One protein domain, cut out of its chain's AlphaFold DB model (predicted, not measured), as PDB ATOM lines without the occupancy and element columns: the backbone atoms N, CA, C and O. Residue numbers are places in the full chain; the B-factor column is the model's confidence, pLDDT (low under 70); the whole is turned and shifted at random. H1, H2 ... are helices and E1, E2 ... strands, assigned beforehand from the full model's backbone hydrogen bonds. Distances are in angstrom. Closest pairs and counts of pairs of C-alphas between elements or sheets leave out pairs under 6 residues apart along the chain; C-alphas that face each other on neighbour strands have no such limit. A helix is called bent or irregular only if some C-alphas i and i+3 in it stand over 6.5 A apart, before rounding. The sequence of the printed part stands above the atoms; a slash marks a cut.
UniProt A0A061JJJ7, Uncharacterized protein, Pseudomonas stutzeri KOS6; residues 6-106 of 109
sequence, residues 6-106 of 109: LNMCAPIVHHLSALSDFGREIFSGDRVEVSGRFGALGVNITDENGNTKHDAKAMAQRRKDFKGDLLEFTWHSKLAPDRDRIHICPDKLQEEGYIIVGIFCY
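What this domain is: This is residues 6 to 106 of the 109 residues of an uncharacterized protein of Pseudomonas stutzeri KOS6 (UniProt A0A061JJJ7). A small three-stranded sheet, E3, E4 and E5, forms the middle, with the long kinked helix H1 passing over one side of it and H2 packed on the later part of H1. On the other side lie the short helices H3 and H4 and the two-stranded hairpin E1 and E2, while H5 lies beyond one end of the sheet, beside residues 24 to 28 of H1. The printed part has 101 residues with five named helices and five named strands, in the order H1 H2 H3 H4 E1 E2 E3 E4 H5 E5; the larger sheet has the order E3, E4, E5, and both sheets are antiparallel. The class is mixed, helices and strands, and the whole is compact and rounded, with a radius of gyration of the C-alphas of 13.2 A and spans of 31 by 30 by 25 A.

How they stand to each other: H1, residues 6 to 28, is irregular, with C-alphas 21 and 24 7.7 A apart, and has a kink of 59 degrees near residue 22. With its residues 18 to 27 alone it touches H2, residues 34 to 39; Ile 26 and Val 34 have the closest C-alphas, 5.9 A apart. These two form a helical hairpin, opposite ways at a steep tilt of 41 degrees. H3, residues 50 to 54, and H4, residues 56 to 62, only just touch, with 3 pairs of C-alphas within 8 A, and only at the corner; the closest C-alphas are those of Thr 52 and Ala 58, 6.0 A. E1, residues 63 to 66, and E2, residues 69 to 72, form a hairpin with N 66 and O 69 2.9 A apart. E2 runs on into E3, residues 75 to 78, at 48 degrees. E3 forms a hairpin with E4, residues 85 to 89, where N 77 and O 86 are 2.9 A apart; residues 45 to 46 also pair with residues 76 to 77 of E3, antiparallel. E5, residues 100 to 105, is antiparallel to E4, with N 87 and O 103 2.8 A apart. H1 only grazes this sheet with residues 11 to 19, and H4 only grazes it with residues 61 to 62. H5, residues 93 to 96, touches residues 24 to 28 of H1 alone; the C-alphas of Arg 24 and Leu 93 are closest, 6.9 A. Every O i to N i+4 pair is within hydrogen-bond range in H2 and H3, against 15 of 19 in H1 and 1 of 3 in H4, where 2 of 4 O i to N i+3 pairs are; H5 is too short for an i+4 pair.

Where its parts are: H1 begins at C-alpha 6, (283.377, 122.783, 276.576), and measures 33.1 A. E4 measures 13.3 A. E5 measures 15.2 A and ends at C-alpha 105, (278.703, 119.486, 261.646).

The domain as a whole: The C-alphas of Leu 6 and His 54 are the farthest apart, 36.2 A. The printed part has no cut, and no link is long. The mean pLDDT of the printed part is 95.1, and no printed residue is under 70.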
ATOM      1  N   LEU A   6     283.895 121.992 275.450       88.88
ATOM      2  CA  LEU A   6     283.377 122.783 276.576       88.88
ATOM      3  C   LEU A   6     282.865 124.166 276.151       88.88
ATOM      4  O   LEU A   6     281.897 124.672 276.711       88.88
ATOM      5  N   ASN A   7     283.463 124.748 275.111       90.62
ATOM      6  CA  ASN A   7     283.051 126.043 274.571       90.62
ATOM      7  C   ASN A   7     281.875 125.920 273.590       90.62
ATOM      8  O   ASN A   7     281.353 126.938 273.137       90.62
ATOM      9  N   MET A   8     281.480 124.695 273.231       90.56
ATOM     10  CA  MET A   8     280.389 124.416 272.302       90.56
ATOM     11  C   MET A   8     279.067 124.128 273.015       90.56
ATOM     12  O   MET A   8     278.008 124.431 272.470       90.56
ATOM     13  N   CYS A   9     279.114 123.596 274.240       93.12
ATOM     14  CA  CYS A   9     277.918 123.228 274.996       93.12
ATOM     15  C   CYS A   9     276.948 124.403 275.165       93.12
ATOM     16  O   CYS A   9     275.793 124.288 274.771       93.12
ATOM     17  N   ALA A  10     277.412 125.543 275.692       95.44
ATOM     18  CA  ALA A  10     276.536 126.692 275.930       95.44
ATOM     19  C   ALA A  10     275.910 127.255 274.632       95.44
ATOM     20  O   ALA A  10     274.690 127.421 274.605       95.44
ATOM     21  N   PRO A  11     276.664 127.470 273.532       95.56
ATOM     22  CA  PRO A  11     276.074 127.859 272.248       95.56
ATOM     23  C   PRO A  11     275.074 126.847 271.676       95.56
ATOM     24  O   PRO A  11     274.011 127.251 271.210       95.56
ATOM     25  N   ILE A  12     275.379 125.543 271.722       95.81
ATOM     26  CA  ILE A  12     274.454 124.503 271.241       95.81
ATOM     27  C   ILE A  12     273.162 124.544 272.049       95.81
ATOM     28  O   ILE A  12     272.088 124.598 271.460       95.81
ATOM     29  N   VAL A  13     273.261 124.542 273.380       97.31
ATOM     30  CA  VAL A  13     272.090 124.582 274.263       97.31
ATOM     31  C   VAL A  13     271.261 125.824 273.972       97.31
ATOM     32  O   VAL A  13     270.067 125.694 273.749       97.31
ATOM     33  N   HIS A  14     271.881 127.001 273.864       98.06
ATOM     34  CA  HIS A  14     271.168 128.235 273.536       98.06
ATOM     35  C   HIS A  14     270.385 128.135 272.215       98.06
ATOM     36  O   HIS A  14     269.195 128.446 272.177       98.06
ATOM     37  N   HIS A  15     271.023 127.647 271.146       97.94
ATOM     38  CA  HIS A  15     270.373 127.489 269.843       97.94
ATOM     39  C   HIS A  15     269.228 126.467 269.891       97.94
ATOM     40  O   HIS A  15     268.156 126.717 269.341       97.94
ATOM     41  N   LEU A  16     269.435 125.325 270.552       97.50
ATOM     42  CA  LEU A  16     268.416 124.283 270.681       97.50
ATOM     43  C   LEU A  16     267.248 124.723 271.573       97.50
ATOM     44  O   LEU A  16     266.108 124.407 271.252       97.50
ATOM     45  N   SER A  17     267.503 125.492 272.633       98.12
ATOM     46  CA  SER A  17     266.458 126.091 273.469       98.12
ATOM     47  C   SER A  17     265.600 127.065 272.670       98.12
ATOM     48  O   SER A  17     264.384 126.935 272.674       98.12
ATOM     49  N   ALA A  18     266.202 127.972 271.893       98.06
ATOM     50  CA  ALA A  18     265.436 128.889 271.046       98.06
ATOM     51  C   ALA A  18     264.567 128.147 270.013       98.06
ATOM     52  O   ALA A  18     263.419 128.517 269.773       98.06
ATOM     53  N   LEU A  19     265.103 127.079 269.411       96.81
ATOM     54  CA  LEU A  19     264.365 126.211 268.489       96.81
ATOM     55  C   LEU A  19     263.211 125.475 269.184       96.81
ATOM     56  O   LEU A  19     262.132 125.373 268.609       96.81
ATOM     57  N   SER A  20     263.428 124.982 270.403       96.69
ATOM     58  CA  SER A  20     262.409 124.301 271.206       96.69
ATOM     59  C   SER A  20     261.277 125.248 271.607       96.69
ATOM     60  O   SER A  20     260.108 124.936 271.389       96.69
ATOM     61  N   ASP A  21     261.623 126.413 272.151       97.44
ATOM     62  CA  ASP A  21     260.661 127.326 272.771       97.44
ATOM     63  C   ASP A  21     259.874 128.130 271.729       97.44
ATOM     64  O   ASP A  21     258.670 128.336 271.878       97.44
ATOM     65  N   PHE A  22     260.535 128.552 270.645       97.25
ATOM     66  CA  PHE A  22     259.961 129.481 269.662       97.25
ATOM     67  C   PHE A  22     259.899 128.918 268.241       97.25
ATOM     68  O   PHE A  22     259.236 129.493 267.376       97.25
ATOM     69  N   GLY A  23     260.563 127.794 267.956       96.12
ATOM     70  CA  GLY A  23     260.723 127.320 266.583       96.12
ATOM     71  C   GLY A  23     259.407 126.992 265.896       96.12
ATOM     72  O   GLY A  23     259.229 127.364 264.738       96.12
ATOM     73  N   ARG A  24     258.447 126.386 266.602       95.62
ATOM     74  CA  ARG A  24     257.111 126.138 266.041       95.62
ATOM     75  C   ARG A  24     256.429 127.433 265.606       95.62
ATOM     76  O   ARG A  24     255.912 127.508 264.497       95.62
ATOM     77  N   GLU A  25     256.411 128.435 266.472       96.06
ATOM     78  CA  GLU A  25     255.750 129.707 266.191       96.06
ATOM     79  C   GLU A  25     256.431 130.439 265.026       96.06
ATOM     80  O   GLU A  25     255.768 130.878 264.088       96.06
ATOM     81  N   ILE A  26     257.764 130.511 265.049       97.50
ATOM     82  CA  ILE A  26     258.550 131.222 264.039       97.50
ATOM     83  C   ILE A  26     258.430 130.546 262.669       97.50
ATOM     84  O   ILE A  26     258.164 131.220 261.678       97.50
ATOM     85  N   PHE A  27     258.584 129.222 262.595       97.06
ATOM     86  CA  PHE A  27     258.543 128.493 261.322       97.06
ATOM     87  C   PHE A  27     257.132 128.269 260.764       97.06
ATOM     88  O   PHE A  27     257.010 127.901 259.596       97.06
ATOM     89  N   SER A  28     256.083 128.491 261.563       95.19
ATOM     90  CA  SER A  28     254.699 128.506 261.067       95.19
ATOM     91  C   SER A  28     254.329 129.827 260.379       95.19
ATOM     92  O   SER A  28     253.315 129.870 259.687       95.19
ATOM     93  N   GLY A  29     255.110 130.893 260.589       94.31
ATOM     94  CA  GLY A  29     254.912 132.203 259.967       94.31
ATOM     95  C   GLY A  29     255.597 132.351 258.604       94.31
ATOM     96  O   GLY A  29     255.930 131.369 257.936       94.31
ATOM     97  N   ASP A  30     255.827 133.601 258.194       95.25
ATOM     98  CA  ASP A  30     256.521 133.911 256.942       95.25
ATOM     99  C   ASP A  30     257.998 133.478 257.006       95.25
ATOM    100  O   ASP A  30     258.756 133.854 257.906       95.25
ATOM    101  N   ARG A  31     258.428 132.703 256.004       93.44
ATOM    102  CA  ARG A  31     259.804 132.212 255.873       93.44
ATOM    103  C   ARG A  31     260.823 133.338 255.719       93.44
ATOM    104  O   ARG A  31     261.969 133.150 256.123       93.44
ATOM    105  N   VAL A  32     260.427 134.494 255.189       95.19
ATOM    106  CA  VAL A  32     261.304 135.669 255.050       95.19
ATOM    107  C   VAL A  32     261.679 136.250 256.418       95.19
ATOM    108  O   VAL A  32     262.793 136.741 256.598       95.19
ATOM    109  N   GLU A  33     260.795 136.138 257.411       97.12
ATOM    110  CA  GLU A  33     261.005 136.714 258.743       97.12
ATOM    111  C   GLU A  33     261.804 135.807 259.683       97.12
ATOM    112  O   GLU A  33     262.393 136.295 260.649       97.12
ATOM    113  N   VAL A  34     261.866 134.500 259.408       97.81
ATOM    114  CA  VAL A  34     262.465 133.483 260.295       97.81
ATOM    115  C   VAL A  34     263.848 133.894 260.804       97.81
ATOM    116  O   VAL A  34     264.084 133.896 262.013       97.81
ATOM    117  N   SER A  35     264.754 134.275 259.900       97.88
ATOM    118  CA  SER A  35     266.125 134.661 260.256       97.88
ATOM    119  C   SER A  35     266.156 135.880 261.183       97.88
ATOM    120  O   SER A  35     266.940 135.916 262.129       97.88
ATOM    121  N   GLY A  36     265.286 136.867 260.944       98.19
ATOM    122  CA  GLY A  36     265.177 138.064 261.782       98.19
ATOM    123  C   GLY A  36     264.610 137.751 263.165       98.19
ATOM    124  O   GLY A  36     265.136 138.222 264.173       98.19
ATOM    125  N   ARG A  37     263.587 136.894 263.227       98.44
ATOM    126  CA  ARG A  37     262.934 136.490 264.479       98.44
ATOM    127  C   ARG A  37     263.860 135.680 265.383       98.44
ATOM    128  O   ARG A  37     263.957 135.977 266.567       98.44
ATOM    129  N   PHE A  38     264.601 134.718 264.837       98.44
ATOM    130  CA  PHE A  38     265.645 134.021 265.596       98.44
ATOM    131  C   PHE A  38     266.839 134.925 265.917       98.44
ATOM    132  O   PHE A  38     267.409 134.822 267.003       98.44
ATOM    133  N   GLY A  39     267.185 135.853 265.021       98.12
ATOM    134  CA  GLY A  39     268.217 136.857 265.265       98.12
ATOM    135  C   GLY A  39     267.925 137.713 266.502       98.12
ATOM    136  O   GLY A  39     268.833 137.963 267.291       98.12
ATOM    137  N   ALA A  40     266.659 138.074 266.734       98.06
ATOM    138  CA  ALA A  40     266.222 138.776 267.945       98.06
ATOM    139  C   ALA A  40     266.421 137.957 269.238       98.06
ATOM    140  O   ALA A  40     266.519 138.534 270.319       98.06
ATOM    141  N   LEU A  41     266.531 136.629 269.129       98.00
ATOM    142  CA  LEU A  41     266.838 135.710 270.231       98.00
ATOM    143  C   LEU A  41     268.342 135.427 270.375       98.00
ATOM    144  O   LEU A  41     268.726 134.617 271.212       98.00
ATOM    145  N   GLY A  42     269.197 136.054 269.559       97.69
ATOM    146  CA  GLY A  42     270.639 135.791 269.533       97.69
ATOM    147  C   GLY A  42     271.049 134.584 268.681       97.69
ATOM    148  O   GLY A  42     272.222 134.211 268.681       97.69
ATOM    149  N   VAL A  43     270.126 133.996 267.912       98.00
ATOM    150  CA  VAL A  43     270.382 132.818 267.074       98.00
ATOM    151  C   VAL A  43     270.521 133.218 265.610       98.00
ATOM    152  O   VAL A  43     269.562 133.594 264.943       98.00
ATOM    153  N   ASN A  44     271.733 133.080 265.074       97.44
ATOM    154  CA  ASN A  44     271.985 133.269 263.647       97.44
ATOM    155  C   ASN A  44     271.566 132.013 262.880       97.44
ATOM    156  O   ASN A  44     272.268 131.002 262.931       97.44
ATOM    157  N   ILE A  45     270.439 132.078 262.178       97.50
ATOM    158  CA  ILE A  45     269.912 131.004 261.340       97.50
ATOM    159  C   ILE A  45     269.590 131.544 259.954       97.50
ATOM    160  O   ILE A  45     269.094 132.658 259.813       97.50
ATOM    161  N   THR A  46     269.887 130.751 258.933       96.56
ATOM    162  CA  THR A  46     269.572 131.074 257.541       96.56
ATOM    163  C   THR A  46     269.182 129.810 256.794       96.56
ATOM    164  O   THR A  46     269.636 128.719 257.139       96.56
ATOM    165  N   ASP A  47     268.370 129.956 255.755       96.75
ATOM    166  CA  ASP A  47     268.161 128.892 254.778       96.75
ATOM    167  C   ASP A  47     269.362 128.789 253.824       96.75
ATOM    168  O   ASP A  47     270.161 129.726 253.694       96.75
ATOM    169  N   GLU A  48     269.505 127.648 253.153       94.06
ATOM    170  CA  GLU A  48     270.469 127.514 252.066       94.06
ATOM    171  C   GLU A  48     270.132 128.473 250.924       94.06
ATOM    172  O   GLU A  48     268.971 128.689 250.563       94.06
ATOM    173  N   ASN A  49     271.177 129.021 250.311       90.62
ATOM    174  CA  ASN A  49     271.014 129.885 249.151       90.62
ATOM    175  C   ASN A  49     270.625 129.074 247.896       90.62
ATOM    176  O   ASN A  49     270.739 127.847 247.852       90.62
ATOM    177  N   GLY A  50     270.190 129.781 246.846       89.25
ATOM    178  CA  GLY A  50     269.796 129.152 245.583       89.25
ATOM    179  C   GLY A  50     270.911 128.315 244.948       89.25
ATOM    180  O   GLY A  50     270.652 127.211 244.484       89.25
ATOM    181  N   ASN A  51     272.164 128.780 244.994       90.56
ATOM    182  CA  ASN A  51     273.294 128.050 244.410       90.56
ATOM    183  C   ASN A  51     273.482 126.674 245.063       90.56
ATOM    184  O   ASN A  51     273.603 125.681 244.349       90.56
ATOM    185  N   THR A  52     273.447 126.596 246.398       91.25
ATOM    186  CA  THR A  52     273.532 125.322 247.127       91.25
ATOM    187  C   THR A  52     272.355 124.419 246.777       91.25
ATOM    188  O   THR A  52     272.544 123.229 246.539       91.25
ATOM    189  N   LYS A  53     271.140 124.978 246.700       92.44
ATOM    190  CA  LYS A  53     269.923 124.221 246.370       92.44
ATOM    191  C   LYS A  53     269.944 123.632 244.957       92.44
ATOM    192  O   LYS A  53     269.333 122.592 244.725       92.44
ATOM    193  N   HIS A  54     270.667 124.255 244.029       92.94
ATOM    194  CA  HIS A  54     270.865 123.745 242.672       92.94
ATOM    195  C   HIS A  54     272.070 122.793 242.534       92.94
ATOM    196  O   HIS A  54     272.184 122.112 241.513       92.94
ATOM    197  N   ASP A  55     272.944 122.684 243.541       95.44
ATOM    198  CA  ASP A  55     274.041 121.713 243.555       95.44
ATOM    199  C   ASP A  55     273.586 120.385 244.185       95.44
ATOM    200  O   ASP A  55     273.467 120.228 245.404       95.44
ATOM    201  N   ALA A  56     273.394 119.376 243.335       94.50
ATOM    202  CA  ALA A  56     272.979 118.042 243.757       94.50
ATOM    203  C   ALA A  56     273.938 117.388 244.771       94.50
ATOM    204  O   ALA A  56     273.487 116.652 245.652       94.50
ATOM    205  N   LYS A  57     275.252 117.645 244.690       95.25
ATOM    206  CA  LYS A  57     276.241 117.087 245.630       95.25
ATOM    207  C   LYS A  57     276.179 117.785 246.986       95.25
ATOM    208  O   LYS A  57     276.376 117.137 248.017       95.25
ATOM    209  N   ALA A  58     275.910 119.086 246.992       94.19
ATOM    210  CA  ALA A  58     275.710 119.844 248.222       94.19
ATOM    211  C   ALA A  58     274.406 119.422 248.921       94.19
ATOM    212  O   ALA A  58     274.396 119.151 250.127       94.19
ATOM    213  N   MET A  59     273.319 119.268 248.161       96.50
ATOM    214  CA  MET A  59     272.031 118.812 248.691       96.50
ATOM    215  C   MET A  59     272.060 117.361 249.173       96.50
ATOM    216  O   MET A  59     271.455 117.054 250.197       96.50
ATOM    217  N   ALA A  60     272.826 116.473 248.532       95.75
ATOM    218  CA  ALA A  60     272.981 115.091 248.996       95.75
ATOM    219  C   ALA A  60     273.528 114.995 250.435       95.75
ATOM    220  O   ALA A  60     273.114 114.127 251.200       95.75
ATOM    221  N   GLN A  61     274.413 115.910 250.849       95.75
ATOM    222  CA  GLN A  61     274.916 115.945 252.231       95.75
ATOM    223  C   GLN A  61     273.837 116.365 253.241       95.75
ATOM    224  O   GLN A  61     273.873 115.917 254.391       95.75
ATOM    225  N   ARG A  62     272.881 117.191 252.795       96.69
ATOM    226  CA  ARG A  62     271.773 117.765 253.576       96.69
ATOM    227  C   ARG A  62     270.505 116.920 253.547       96.69
ATOM    228  O   ARG A  62     269.566 117.239 254.263       96.69
ATOM    229  N   ARG A  63     270.472 115.856 252.749       97.06
ATOM    230  CA  ARG A  63     269.376 114.890 252.728       97.06
ATOM    231  C   ARG A  63     269.642 113.763 253.718       97.06
ATOM    232  O   ARG A  63     270.759 113.229 253.764       97.06
ATOM    233  N   LYS A  64     268.641 113.426 254.530       96.50
ATOM    234  CA  LYS A  64     268.676 112.278 255.450       96.50
ATOM    235  C   LYS A  64     267.330 111.578 255.449       96.50
ATOM    236  O   LYS A  64     266.299 112.242 255.496       96.50
ATOM    237  N   ASP A  65     267.371 110.253 255.447       95.62
ATOM    238  CA  ASP A  65     266.187 109.445 255.692       95.62
ATOM    239  C   ASP A  65     265.778 109.562 257.161       95.62
ATOM    240  O   ASP A  65     266.585 109.363 258.075       95.62
ATOM    241  N   PHE A  66     264.508 109.869 257.391       93.25
ATOM    242  CA  PHE A  66     263.899 109.877 258.710       93.25
ATOM    243  C   PHE A  66     262.486 109.317 258.601       93.25
ATOM    244  O   PHE A  66     261.663 109.834 257.855       93.25
ATOM    245  N   LYS A  67     262.209 108.229 259.332       91.44
ATOM    246  CA  LYS A  67     260.912 107.526 259.307       91.44
ATOM    247  C   LYS A  67     260.422 107.123 257.900       91.44
ATOM    248  O   LYS A  67     259.225 107.013 257.676       91.44
ATOM    249  N   GLY A  68     261.348 106.850 256.980       92.12
ATOM    250  CA  GLY A  68     261.028 106.457 255.602       92.12
ATOM    251  C   GLY A  68     260.875 107.625 254.625       92.12
ATOM    252  O   GLY A  68     260.761 107.374 253.430       92.12
ATOM    253  N   ASP A  69     260.951 108.869 255.107       93.88
ATOM    254  CA  ASP A  69     260.946 110.065 254.272       93.88
ATOM    255  C   ASP A  69     262.361 110.615 254.092       93.88
ATOM    256  O   ASP A  69     263.126 110.751 255.053       93.88
ATOM    257  N   LEU A  70     262.693 111.000 252.860       95.88
ATOM    258  CA  LEU A  70     263.930 111.711 252.562       95.88
ATOM    259  C   LEU A  70     263.735 113.204 252.843       95.88
ATOM    260  O   LEU A  70     263.134 113.919 252.044       95.88
ATOM    261  N   LEU A  71     264.252 113.676 253.975       96.44
ATOM    262  CA  LEU A  71     264.096 115.064 254.413       96.44
ATOM    263  C   LEU A  71     265.275 115.934 253.993       96.44
ATOM    264  O   LEU A  71     266.423 115.481 253.994       96.44
ATOM    265  N   GLU A  72     265.002 117.208 253.705       96.62
ATOM    266  CA  GLU A  72     266.016 118.207 253.371       96.62
ATOM    267  C   GLU A  72     266.289 119.142 254.556       96.62
ATOM    268  O   GLU A  72     265.414 119.852 255.050       96.62
ATOM    269  N   PHE A  73     267.541 119.164 255.013       97.50
ATOM    270  CA  PHE A  73     268.000 119.984 256.133       97.50
ATOM    271  C   PHE A  73     268.690 121.260 255.623       97.50
ATOM    272  O   PHE A  73     269.906 121.439 255.766       97.50
ATOM    273  N   THR A  74     267.928 122.130 254.958       96.88
ATOM    274  CA  THR A  74     268.456 123.350 254.317       96.88
ATOM    275  C   THR A  74     268.609 124.519 255.287       96.88
ATOM    276  O   THR A  74     269.545 125.315 255.179       96.88
ATOM    277  N   TRP A  75     267.755 124.602 256.303       97.69
ATOM    278  CA  TRP A  75     267.917 125.593 257.358       97.69
ATOM    279  C   TRP A  75     269.110 125.230 258.222       97.69
ATOM    280  O   TRP A  75     269.282 124.072 258.598       97.69
ATOM    281  N   HIS A  76     269.935 126.213 258.564       97.56
ATOM    282  CA  HIS A  76     271.091 125.980 259.412       97.56
ATOM    283  C   HIS A  76     271.376 127.162 260.324       97.56
ATOM    284  O   HIS A  76     271.411 128.317 259.895       97.56
ATOM    285  N   SER A  77     271.619 126.861 261.599       97.25
ATOM    286  CA  SER A  77     272.113 127.848 262.552       97.25
ATOM    287  C   SER A  77     273.640 127.841 262.620       97.25
ATOM    288  O   SER A  77     274.284 126.814 262.389       97.25
ATOM    289  N   LYS A  78     274.225 129.007 262.895       96.00
ATOM    290  CA  LYS A  78     275.662 129.282 262.828       96.00
ATOM    291  C   LYS A  78     276.207 129.562 264.227       96.00
ATOM    292  O   LYS A  78     275.939 130.622 264.781       96.00
ATOM    293  N   LEU A  79     277.009 128.648 264.777       95.25
ATOM    294  CA  LEU A  79     277.686 128.833 266.074       95.25
ATOM    295  C   LEU A  79     279.010 129.612 265.933       95.25
ATOM    296  O   LEU A  79     279.567 130.109 266.917       95.25
ATOM    297  N   ALA A  80     279.537 129.706 264.711       91.88
ATOM    298  CA  ALA A  80     280.681 130.528 264.310       91.88
ATOM    299  C   ALA A  80     280.464 131.074 262.880       91.88
ATOM    300  O   ALA A  80     279.604 130.560 262.174       91.88
ATOM    301  N   PRO A  81     281.205 132.085 262.395       88.62
ATOM    302  CA  PRO A  81     280.939 132.683 261.079       88.62
ATOM    303  C   PRO A  81     281.011 131.707 259.893       88.62
ATOM    304  O   PRO A  81     280.123 131.707 259.045       88.62
ATOM    305  N   ASP A  82     282.003 130.822 259.862       89.38
ATOM    306  CA  ASP A  82     282.358 129.954 258.726       89.38
ATOM    307  C   ASP A  82     282.230 128.450 259.025       89.38
ATOM    308  O   ASP A  82     282.518 127.612 258.176       89.38
ATOM    309  N   ARG A  83     281.810 128.095 260.242       91.56
ATOM    310  CA  ARG A  83     281.800 126.717 260.740       91.56
ATOM    311  C   ARG A  83     280.776 126.510 261.850       91.56
ATOM    312  O   ARG A  83     280.090 127.451 262.246       91.56
ATOM    313  N   ASP A  84     280.736 125.289 262.365       95.44
ATOM    314  CA  ASP A  84     279.932 124.831 263.491       95.44
ATOM    315  C   ASP A  84     278.444 125.120 263.232       95.44
ATOM    316  O   ASP A  84     277.896 126.158 263.614       95.44
ATOM    317  N   ARG A  85     277.816 124.214 262.478       96.12
ATOM    318  CA  ARG A  85     276.446 124.338 261.974       96.12
ATOM    319  C   ARG A  85     275.532 123.292 262.590       96.12
ATOM    320  O   ARG A  85     275.920 122.130 262.729       96.12
ATOM    321  N   ILE A  86     274.300 123.705 262.868       97.75
ATOM    322  CA  ILE A  86     273.190 122.814 263.217       97.75
ATOM    323  C   ILE A  86     272.152 122.933 262.104       97.75
ATOM    324  O   ILE A  86     271.559 124.003 261.968       97.75
ATOM    325  N   HIS A  87     271.948 121.875 261.317       98.06
ATOM    326  CA  HIS A  87     270.938 121.865 260.260       98.06
ATOM    327  C   HIS A  87     269.596 121.311 260.739       98.06
ATOM    328  O   HIS A  87     269.529 120.342 261.508       98.06
ATOM    329  N   ILE A  88     268.532 121.938 260.245       97.94
ATOM    330  CA  ILE A  88     267.154 121.796 260.701       97.94
ATOM    331  C   ILE A  88     266.248 121.595 259.477       97.94
ATOM    332  O   ILE A  88     266.451 122.211 258.432       97.94
ATOM    333  N   CYS A  89     265.238 120.746 259.625       97.38
ATOM    334  CA  CYS A  89     264.147 120.567 258.675       97.38
ATOM    335  C   CYS A  89     262.833 120.992 259.357       97.38
ATOM    336  O   CYS A  89     262.358 120.293 260.260       97.38
ATOM    337  N   PRO A  90     262.255 122.149 258.992       96.31
ATOM    338  CA  PRO A  90     260.995 122.619 259.557       96.31
ATOM    339  C   PRO A  90     259.756 122.122 258.793       96.31
ATOM    340  O   PRO A  90     258.642 122.484 259.158       96.31
ATOM    341  N   ASP A  91     259.915 121.340 257.726       93.88
ATOM    342  CA  ASP A  91     258.820 121.031 256.792       93.88
ATOM    343  C   ASP A  91     257.788 120.063 257.381       93.88
ATOM    344  O   ASP A  91     256.605 120.139 257.063       93.88
ATOM    345  N   LYS A  92     258.205 119.232 258.341       91.31
ATOM    346  CA  LYS A  92     257.310 118.350 259.103       91.31
ATOM    347  C   LYS A  92     256.484 119.067 260.168       91.31
ATOM    348  O   LYS A  92     255.621 118.455 260.788       91.31
ATOM    349  N   LEU A  93     256.676 120.373 260.354       92.56
ATOM    350  CA  LEU A  93     255.982 121.122 261.395       92.56
ATOM    351  C   LEU A  93     254.460 121.145 261.212       92.56
ATOM    352  O   LEU A  93     253.738 121.039 262.199       92.56
ATOM    353  N   GLN A  94     253.973 121.280 259.976       86.94
ATOM    354  CA  GLN A  94     252.531 121.327 259.697       86.94
ATOM    355  C   GLN A  94     251.871 119.950 259.837       86.94
ATOM    356  O   GLN A  94     250.741 119.852 260.304       86.94
ATOM    357  N   GLU A  95     252.586 118.891 259.457       89.19
ATOM    358  CA  GLU A  95     252.078 117.515 259.469       89.19
ATOM    359  C   GLU A  95     252.172 116.874 260.860       89.19
ATOM    360  O   GLU A  95     251.233 116.227 261.317       89.19
ATOM    361  N   GLU A  96     253.301 117.060 261.548       88.94
ATOM    362  CA  GLU A  96     253.652 116.316 262.762       88.94
ATOM    363  C   GLU A  96     253.802 117.213 264.003       88.94
ATOM    364  O   GLU A  96     253.954 116.722 265.122       88.94
ATOM    365  N   GLY A  97     253.738 118.537 263.842       89.25
ATOM    366  CA  GLY A  97     253.766 119.490 264.955       89.25
ATOM    367  C   GLY A  97     255.151 119.753 265.550       89.25
ATOM    368  O   GLY A  97     255.242 120.473 266.547       89.25
ATOM    369  N   TYR A  98     256.221 119.221 264.951       89.44
ATOM    370  CA  TYR A  98     257.600 119.436 265.388       89.44
ATOM    371  C   TYR A  98     258.545 119.779 264.232       89.44
ATOM    372  O   TYR A  98     258.332 119.407 263.081       89.44
ATOM    373  N   ILE A  99     259.625 120.483 264.565       94.31
ATOM    374  CA  ILE A  99     260.785 120.664 263.686       94.31
ATOM    375  C   ILE A  99     261.818 119.576 263.973       94.31
ATOM    376  O   ILE A  99     261.927 119.097 265.102       94.31
ATOM    377  N   ILE A 100     262.606 119.204 262.969       96.19
ATOM    378  CA  ILE A 100     263.606 118.145 263.108       96.19
ATOM    379  C   ILE A 100     264.996 118.763 263.064       96.19
ATOM    380  O   ILE A 100     265.361 119.434 262.103       96.19
ATOM    381  N   VAL A 101     265.801 118.497 264.090       96.62
ATOM    382  CA  VAL A 101     267.234 118.810 264.108       96.62
ATOM    383  C   VAL A 101     267.994 117.545 263.737       96.62
ATOM    384  O   VAL A 101     267.900 116.548 264.448       96.62
ATOM    385  N   GLY A 102     268.718 117.564 262.617       93.06
ATOM    386  CA  GLY A 102     269.269 116.330 262.039       93.06
ATOM    387  C   GLY A 102     270.784 116.283 261.911       93.06
ATOM    388  O   GLY A 102     271.358 115.198 261.935       93.06
ATOM    389  N   ILE A 103     271.454 117.429 261.751       95.62
ATOM    390  CA  ILE A 103     272.881 117.440 261.399       95.62
ATOM    391  C   ILE A 103     273.632 118.444 262.266       95.62
ATOM    392  O   ILE A 103     273.420 119.647 262.156       95.62
ATOM    393  N   PHE A 104     274.570 117.943 263.067       95.75
ATOM    394  CA  PHE A 104     275.597 118.744 263.727       95.75
ATOM    395  C   PHE A 104     276.900 118.543 262.966       95.75
ATOM    396  O   PHE A 104     277.352 117.409 262.800       95.75
ATOM    397  N   CYS A 105     277.503 119.616 262.464       94.88
ATOM    398  CA  CYS A 105     278.703 119.486 261.646       94.88
ATOM    399  C   CYS A 105     279.639 120.683 261.778       94.88
ATOM    400  O   CYS A 105     279.247 121.771 262.195       94.88
ATOM    401  N   TYR A 106     280.889 120.484 261.359       93.38
ATOM    402  CA  TYR A 106     281.826 121.585 261.169       93.38
ATOM    403  C   TYR A 106     281.373 122.493 260.020       93.38
ATOM    404  O   TYR A 106     281.237 123.694 260.208       93.38
TER     405      TYR A 106